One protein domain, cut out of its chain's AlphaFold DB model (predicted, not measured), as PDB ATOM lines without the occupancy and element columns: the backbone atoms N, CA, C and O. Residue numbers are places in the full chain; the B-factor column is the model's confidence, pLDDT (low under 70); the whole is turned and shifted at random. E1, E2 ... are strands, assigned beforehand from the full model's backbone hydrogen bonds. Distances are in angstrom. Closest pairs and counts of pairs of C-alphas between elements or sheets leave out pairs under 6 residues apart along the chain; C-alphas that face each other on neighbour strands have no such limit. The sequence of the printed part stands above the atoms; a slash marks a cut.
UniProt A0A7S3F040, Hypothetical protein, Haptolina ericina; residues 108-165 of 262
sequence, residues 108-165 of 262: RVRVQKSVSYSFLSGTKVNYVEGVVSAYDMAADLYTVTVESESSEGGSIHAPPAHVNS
ATOM      1  N   ARG A 108      -7.389 -51.420 -10.410       93.69
ATOM      2  CA  ARG A 108      -6.342 -50.469 -10.800       93.69
ATOM      3  C   ARG A 108      -6.831 -49.653 -11.984       93.69
ATOM      4  O   ARG A 108      -7.103 -50.205 -13.047       93.69
ATOM      5  N   VAL A 109      -6.886 -48.342 -11.803       93.56
ATOM      6  CA  VAL A 109      -7.377 -47.398 -12.806       93.56
ATOM      7  C   VAL A 109      -6.329 -46.337 -13.106       93.56
ATOM      8  O   VAL A 109      -5.495 -45.988 -12.266       93.56
ATOM      9  N   ARG A 110      -6.385 -45.813 -14.332       90.19
ATOM     10  CA  ARG A 110      -5.595 -44.663 -14.764       90.19
ATOM     11  C   ARG A 110      -6.536 -43.479 -14.960       90.19
ATOM     12  O   ARG A 110      -7.364 -43.477 -15.861       90.19
ATOM     13  N   VAL A 111      -6.388 -42.482 -14.101       89.19
ATOM     14  CA  VAL A 111      -7.187 -41.258 -14.057       89.19
ATOM     15  C   VAL A 111      -6.491 -40.172 -14.863       89.19
ATOM     16  O   VAL A 111      -5.309 -39.910 -14.643       89.19
ATOM     17  N   GLN A 112      -7.204 -39.480 -15.745       85.94
ATOM     18  CA  GLN A 112      -6.700 -38.247 -16.341       85.94
ATOM     19  C   GLN A 112      -6.797 -37.101 -15.321       85.94
ATOM     20  O   GLN A 112      -7.888 -36.694 -14.946       85.94
ATOM     21  N   LYS A 113      -5.657 -36.564 -14.869       83.44
ATOM     22  CA  LYS A 113      -5.616 -35.465 -13.884       83.44
ATOM     23  C   LYS A 113      -5.674 -34.096 -14.544       83.44
ATOM     24  O   LYS A 113      -6.360 -33.199 -14.067       83.44
ATOM     25  N   SER A 114      -4.904 -33.907 -15.610       75.75
ATOM     26  CA  SER A 114      -4.869 -32.636 -16.326       75.75
ATOM     27  C   SER A 114      -4.423 -32.825 -17.763       75.75
ATOM     28  O   SER A 114      -3.652 -33.726 -18.086       75.75
ATOM     29  N   VAL A 115      -4.895 -31.937 -18.629       69.94
ATOM     30  CA  VAL A 115      -4.407 -31.812 -19.998       69.94
ATOM     31  C   VAL A 115      -3.650 -30.498 -20.067       69.94
ATOM     32  O   VAL A 115      -4.246 -29.438 -19.895       69.94
ATOM     33  N   SER A 116      -2.340 -30.551 -20.275       68.25
ATOM     34  CA  SER A 116      -1.531 -29.368 -20.540       68.25
ATOM     35  C   SER A 116      -1.225 -29.286 -22.028       68.25
ATOM     36  O   SER A 116      -0.748 -30.236 -22.645       68.25
ATOM     37  N   TYR A 117      -1.508 -28.137 -22.633       53.78
ATOM     38  CA  TYR A 117      -1.156 -27.886 -24.023       53.78
ATOM     39  C   TYR A 117       0.121 -27.057 -24.102       53.78
ATOM     40  O   TYR A 117       0.271 -26.043 -23.425       53.78
ATOM     41  N   SER A 118       1.049 -27.478 -24.956       55.44
ATOM     42  CA  SER A 118       2.267 -26.735 -25.249       55.44
ATOM     43  C   SER A 118       2.435 -26.617 -26.754       55.44
ATOM     44  O   SER A 118       2.491 -27.618 -27.461       55.44
ATOM     45  N   PHE A 119       2.601 -25.390 -27.249       40.03
ATOM     46  CA  PHE A 119       2.787 -25.123 -28.679       40.03
ATOM     47  C   PHE A 119       3.974 -25.891 -29.293       40.03
ATOM     48  O   PHE A 119       3.949 -26.230 -30.471       40.03
ATOM     49  N   LEU A 120       5.009 -26.182 -28.498       54.25
ATOM     50  CA  LEU A 120       6.217 -26.871 -28.959       54.25
ATOM     51  C   LEU A 120       6.171 -28.392 -28.772       54.25
ATOM     52  O   LEU A 120       6.897 -29.098 -29.464       54.25
ATOM     53  N   SER A 121       5.367 -28.901 -27.832       70.56
ATOM     54  CA  SER A 121       5.358 -30.333 -27.473       70.56
ATOM     55  C   SER A 121       4.000 -31.021 -27.630       70.56
ATOM     56  O   SER A 121       3.887 -32.212 -27.351       70.56
ATOM     57  N   GLY A 122       2.997 -30.303 -28.136       76.94
ATOM     58  CA  GLY A 122       1.641 -30.800 -28.320       76.94
ATOM     59  C   GLY A 122       0.858 -30.895 -27.011       76.94
ATOM     60  O   GLY A 122       1.197 -30.279 -25.997       76.94
ATOM     61  N   THR A 123      -0.228 -31.661 -27.057       66.81
ATOM     62  CA  THR A 123      -1.070 -31.961 -25.900       66.81
ATOM     63  C   THR A 123      -0.394 -33.014 -25.029       66.81
ATOM     64  O   THR A 123      -0.210 -34.151 -25.461       66.81
ATOM     65  N   LYS A 124      -0.062 -32.660 -23.791       76.94
ATOM     66  CA  LYS A 124       0.353 -33.600 -22.754       76.94
ATOM     67  C   LYS A 124      -0.827 -33.891 -21.847       76.94
ATOM     68  O   LYS A 124      -1.424 -32.988 -21.273       76.94
ATOM     69  N   VAL A 125      -1.155 -35.165 -21.707       74.25
ATOM     70  CA  VAL A 125      -2.161 -35.616 -20.748       74.25
ATOM     71  C   VAL A 125      -1.419 -36.200 -19.556       74.25
ATOM     72  O   VAL A 125      -0.658 -37.153 -19.707       74.25
ATOM     73  N   ASN A 126      -1.603 -35.599 -18.384       79.88
ATOM     74  CA  ASN A 126      -1.068 -36.124 -17.138       79.88
ATOM     75  C   ASN A 126      -2.056 -37.133 -16.581       79.88
ATOM     76  O   ASN A 126      -3.231 -36.818 -16.365       79.88
ATOM     77  N   TYR A 127      -1.549 -38.331 -16.330       85.25
ATOM     78  CA  TYR A 127      -2.322 -39.402 -15.742       85.25
ATOM     79  C   TYR A 127      -1.820 -39.720 -14.345       85.25
ATOM     80  O   TYR A 127      -0.638 -39.579 -14.024       85.25
ATOM     81  N   VAL A 128      -2.741 -40.205 -13.536       86.12
ATOM     82  CA  VAL A 128      -2.471 -40.731 -12.213       86.12
ATOM     83  C   VAL A 128      -2.934 -42.172 -12.185       86.12
ATOM     84  O   VAL A 128      -4.034 -42.481 -12.636       86.12
ATOM     85  N   GLU A 129      -2.086 -43.062 -11.690       92.31
ATOM     86  CA  GLU A 129      -2.440 -44.466 -11.506       92.31
ATOM     87  C   GLU A 129      -2.772 -44.704 -10.037       92.31
ATOM     88  O   GLU A 129      -2.054 -44.267  -9.131       92.31
ATOM     89  N   GLY A 130      -3.885 -45.387  -9.796       93.69
ATOM     90  CA  GLY A 130      -4.350 -45.668  -8.450       93.69
ATOM     91  C   GLY A 130      -5.322 -46.833  -8.393       93.69
ATOM     92  O   GLY A 130      -5.615 -47.476  -9.400       93.69
ATOM     93  N   VAL A 131      -5.810 -47.105  -7.188       94.75
ATOM     94  CA  VAL A 131      -6.757 -48.183  -6.905       94.75
ATOM     95  C   VAL A 131      -8.081 -47.580  -6.454       94.75
ATOM     96  O   VAL A 131      -8.094 -46.702  -5.589       94.75
ATOM     97  N   VAL A 132      -9.192 -48.048  -7.022       95.19
ATOM     98  CA  VAL A 132     -10.537 -47.634  -6.602       95.19
ATOM     99  C   VAL A 132     -10.765 -48.075  -5.157       95.19
ATOM    100  O   VAL A 132     -10.758 -49.270  -4.864       95.19
ATOM    101  N   SER A 133     -10.963 -47.120  -4.249       93.88
ATOM    102  CA  SER A 133     -11.158 -47.381  -2.819       93.88
ATOM    103  C   SER A 133     -12.608 -47.222  -2.366       93.88
ATOM    104  O   SER A 133     -13.010 -47.880  -1.411       93.88
ATOM    105  N   ALA A 134     -13.408 -46.413  -3.065       91.75
ATOM    106  CA  ALA A 134     -14.848 -46.297  -2.836       91.75
ATOM    107  C   ALA A 134     -15.587 -45.834  -4.102       91.75
ATOM    108  O   ALA A 134     -14.983 -45.233  -4.994       91.75
ATOM    109  N   TYR A 135     -16.895 -46.088  -4.154       91.50
ATOM    110  CA  TYR A 135     -17.800 -45.570  -5.181       91.50
ATOM    111  C   TYR A 135     -19.094 -45.074  -4.531       91.50
ATOM    112  O   TYR A 135     -19.732 -45.814  -3.781       91.50
ATOM    113  N   ASP A 136     -19.462 -43.829  -4.818       87.12
ATOM    114  CA  ASP A 136     -20.725 -43.222  -4.410       87.12
ATOM    115  C   ASP A 136     -21.727 -43.315  -5.567       87.12
ATOM    116  O   ASP A 136     -21.617 -42.607  -6.570       87.12
ATOM    117  N   MET A 137     -22.720 -44.193  -5.413       82.81
ATOM    118  CA  MET A 137     -23.780 -44.415  -6.401       82.81
ATOM    119  C   MET A 137     -24.710 -43.210  -6.585       82.81
ATOM    120  O   MET A 137     -25.315 -43.079  -7.646       82.81
ATOM    121  N   ALA A 138     -24.875 -42.359  -5.567       78.69
ATOM    122  CA  ALA A 138     -25.760 -41.199  -5.651       78.69
ATOM    123  C   ALA A 138     -25.098 -40.048  -6.419       78.69
ATOM    124  O   ALA A 138     -25.773 -39.330  -7.156       78.69
ATOM    125  N   ALA A 139     -23.782 -39.895  -6.255       77.69
ATOM    126  CA  ALA A 139     -22.985 -38.863  -6.916       77.69
ATOM    127  C   ALA A 139     -22.332 -39.319  -8.232       77.69
ATOM    128  O   ALA A 139     -21.748 -38.490  -8.930       77.69
ATOM    129  N   ASP A 140     -22.398 -40.616  -8.548       83.12
ATOM    130  CA  ASP A 140     -21.649 -41.251  -9.640       83.12
ATOM    131  C   ASP A 140     -20.143 -40.911  -9.587       83.12
ATOM    132  O   ASP A 140     -19.505 -40.505 -10.566       83.12
ATOM    133  N   LEU A 141     -19.578 -41.020  -8.377       87.50
ATOM    134  CA  LEU A 141     -18.236 -40.546  -8.039       87.50
ATOM    135  C   LEU A 141     -17.363 -41.684  -7.503       87.50
ATOM    136  O   LEU A 141     -17.737 -42.383  -6.562       87.50
ATOM    137  N   TYR A 142     -16.158 -41.822  -8.052       90.19
ATOM    138  CA  TYR A 142     -15.150 -42.748  -7.549       90.19
ATOM    139  C   TYR A 142     -14.139 -42.032  -6.652       90.19
ATOM    140  O   TYR A 142     -13.659 -40.937  -6.957       90.19
ATOM    141  N   THR A 143     -13.747 -42.703  -5.571       89.69
ATOM    142  CA  THR A 143     -12.565 -42.340  -4.786       89.69
ATOM    143  C   THR A 143     -11.423 -43.254  -5.200       89.69
ATOM    144  O   THR A 143     -11.551 -44.480  -5.150       89.69
ATOM    145  N   VAL A 144     -10.307 -42.660  -5.619       93.75
ATOM    146  CA  VAL A 144      -9.124 -43.388  -6.082       93.75
ATOM    147  C   VAL A 144      -7.948 -43.078  -5.163       93.75
ATOM    148  O   VAL A 144      -7.537 -41.926  -4.998       93.75
ATOM    149  N   THR A 145      -7.374 -44.124  -4.575       92.81
ATOM    150  CA  THR A 145      -6.122 -44.023  -3.826       92.81
ATOM    151  C   THR A 145      -4.966 -44.036  -4.813       92.81
ATOM    152  O   THR A 145      -4.718 -45.041  -5.477       92.81
ATOM    153  N   VAL A 146      -4.267 -42.910  -4.919       91.50
ATOM    154  CA  VAL A 146      -3.158 -42.733  -5.856       91.50
ATOM    155  C   VAL A 146      -1.933 -43.512  -5.386       91.50
ATOM    156  O   VAL A 146      -1.473 -43.328  -4.262       91.50
ATOM    157  N   GLU A 147      -1.379 -44.359  -6.253       87.38
ATOM    158  CA  GLU A 147      -0.141 -45.095  -5.970       87.38
ATOM    159  C   GLU A 147       1.072 -44.440  -6.633       87.38
ATOM    160  O   GLU A 147       2.168 -44.448  -6.073       87.38
ATOM    161  N   SER A 148       0.893 -43.855  -7.822       80.19
ATOM    162  CA  SER A 148       1.958 -43.120  -8.500       80.19
ATOM    163  C   SER A 148       1.413 -42.049  -9.438       80.19
ATOM    164  O   SER A 148       0.421 -42.247 -10.145       80.19
ATOM    165  N   GLU A 149       2.091 -40.904  -9.470       70.38
ATOM    166  CA  GLU A 149       1.900 -39.914 -10.525       70.38
ATOM    167  C   GLU A 149       2.959 -40.136 -11.600       70.38
ATOM    168  O   GLU A 149       4.159 -39.978 -11.359       70.38
ATOM    169  N   SER A 150       2.511 -40.507 -12.799       59.84
ATOM    170  CA  SER A 150       3.384 -40.574 -13.962       59.84
ATOM    171  C   SER A 150       3.283 -39.251 -14.707       59.84
ATOM    172  O   SER A 150       2.413 -39.042 -15.550       59.84
ATOM    173  N   SER A 151       4.195 -38.339 -14.383       56.62
ATOM    174  CA  SER A 151       4.613 -37.342 -15.364       56.62
ATOM    175  C   SER A 151       5.597 -38.024 -16.318       56.62
ATOM    176  O   SER A 151       6.380 -38.878 -15.886       56.62
ATOM    177  N   GLU A 152       5.590 -37.679 -17.608       58.06
ATOM    178  CA  GLU A 152       6.702 -38.012 -18.510       58.06
ATOM    179  C   GLU A 152       7.992 -37.344 -17.976       58.06
ATOM    180  O   GLU A 152       8.380 -36.276 -18.444       58.06
ATOM    181  N   GLY A 153       8.621 -37.899 -16.932       44.59
ATOM    182  CA  GLY A 153       9.755 -37.263 -16.256       44.59
ATOM    183  C   GLY A 153      10.074 -37.686 -14.816       44.59
ATOM    184  O   GLY A 153      11.176 -37.384 -14.365       44.59
ATOM    185  N   GLY A 154       9.207 -38.402 -14.092       39.88
ATOM    186  CA  GLY A 154       9.561 -38.899 -12.753       39.88
ATOM    187  C   GLY A 154       8.376 -39.146 -11.825       39.88
ATOM    188  O   GLY A 154       7.351 -38.474 -11.922       39.88
ATOM    189  N   SER A 155       8.546 -40.126 -10.932       36.38
ATOM    190  CA  SER A 155       7.551 -40.570  -9.948       36.38
ATOM    191  C   SER A 155       7.595 -39.706  -8.689       36.38
ATOM    192  O   SER A 155       8.657 -39.550  -8.084       36.38
ATOM    193  N   ILE A 156       6.437 -39.220  -8.252       43.75
ATOM    194  CA  ILE A 156       6.225 -38.577  -6.947       43.75
ATOM    195  C   ILE A 156       5.018 -39.216  -6.247       43.75
ATOM    196  O   ILE A 156       4.120 -39.746  -6.901       43.75
ATOM    197  N   HIS A 157       5.038 -39.221  -4.913       45.34
ATOM    198  CA  HIS A 157       3.979 -39.783  -4.074       45.34
ATOM    199  C   HIS A 157       2.893 -38.723  -3.859       45.34
ATOM    200  O   HIS A 157       3.210 -37.618  -3.416       45.34
ATOM    201  N   ALA A 158       1.634 -39.051  -4.149       50.47
ATOM    202  CA  ALA A 158       0.525 -38.098  -4.120       50.47
ATOM    203  C   ALA A 158      -0.587 -38.523  -3.149       50.47
ATOM    204  O   ALA A 158      -0.693 -39.710  -2.833       50.47
ATOM    205  N   PRO A 159      -1.399 -37.573  -2.652       55.47
ATOM    206  CA  PRO A 159      -2.572 -37.877  -1.840       55.47
ATOM    207  C   PRO A 159      -3.715 -38.496  -2.678       55.47
ATOM    208  O   PRO A 159      -3.686 -38.413  -3.909       55.47
ATOM    209  N   PRO A 160      -4.731 -39.098  -2.028       58.22
ATOM    210  CA  PRO A 160      -5.934 -39.607  -2.691       58.22
ATOM    211  C   PRO A 160      -6.655 -38.526  -3.506       58.22
ATOM    212  O   PRO A 160      -6.628 -37.351  -3.141       58.22
ATOM    213  N   ALA A 161      -7.326 -38.933  -4.585       66.69
ATOM    214  CA  ALA A 161      -8.064 -38.035  -5.470       66.69
ATOM    215  C   ALA A 161      -9.501 -38.531  -5.705       66.69
ATOM    216  O   ALA A 161      -9.763 -39.735  -5.733       66.69
ATOM    217  N   HIS A 162     -10.424 -37.588  -5.902       65.25
ATOM    218  CA  HIS A 162     -11.811 -37.856  -6.289       65.25
ATOM    219  C   HIS A 162     -11.978 -37.646  -7.793       65.25
ATOM    220  O   HIS A 162     -11.465 -36.665  -8.333       65.25
ATOM    221  N   VAL A 163     -12.672 -38.566  -8.463       64.56
ATOM    222  CA  VAL A 163     -12.766 -38.597  -9.929       64.56
ATOM    223  C   VAL A 163     -14.186 -38.950 -10.352       64.56
ATOM    224  O   VAL A 163     -14.779 -39.894  -9.829       64.56
ATOM    225  N   ASN A 164     -14.735 -38.196 -11.303       62.41
ATOM    226  CA  ASN A 164     -16.079 -38.419 -11.827       62.41
ATOM    227  C   ASN A 164     -16.090 -39.514 -12.915       62.41
ATOM    228  O   ASN A 164     -15.109 -39.676 -13.641       62.41
ATOM    229  N   SER A 165     -17.200 -40.248 -13.068       48.03
ATOM    230  CA  SER A 165     -17.363 -41.298 -14.089       48.03
ATOM    231  C   SER A 165     -17.236 -40.815 -15.552       48.03
ATOM    232  O   SER A 165     -17.180 -41.644 -16.458       48.03
TER     233      SER A 165
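This is residues 108 to 165 of the 262 residues of the protein "Hypothetical protein" of Haptolina ericina (UniProt A0A7S3F040). A long, strongly twisted antiparallel sheet of two joined hairpins, E1 with E2 and E2 with E3, has short E4 and E5 paired near opposite ends of E3. The printed part has 58 residues, with five named strands, E1 to E5 in order, and no named helix: all strand. The sheet is branched. The whole is loose, radius of gyration of the C-alphas 12.9 A, and spans 42 by 22 by 16 A.

E1, residues 108 to 118, through E2, 122 to 136, E3, 141 to 151, and E4, 154 to 156, make a meander, each strand the antiparallel neighbour of the one before. Within hydrogen-bond range are N 111 and O 128, 2.8 A, N 131 and O 145, 2.9 A, and N 154 and O 151, 3.4 A. E5, residues 161 to 164, is antiparallel to E3, with N 144 and O 161 at 3.0 A.

E1 begins at C-alpha 108 (-6.342, -50.469, -10.800) and measures 29.1 A, E2 35.0 A, E3 24.2 A. E2 bends by 94 degrees at residue 133. E5 ends at C-alpha 164 (-16.079, -38.419, -11.827).

The printed part has no cut; its four links are tight. pLDDT is under 70 at residues 115 to 120, 123 and 150 to 165.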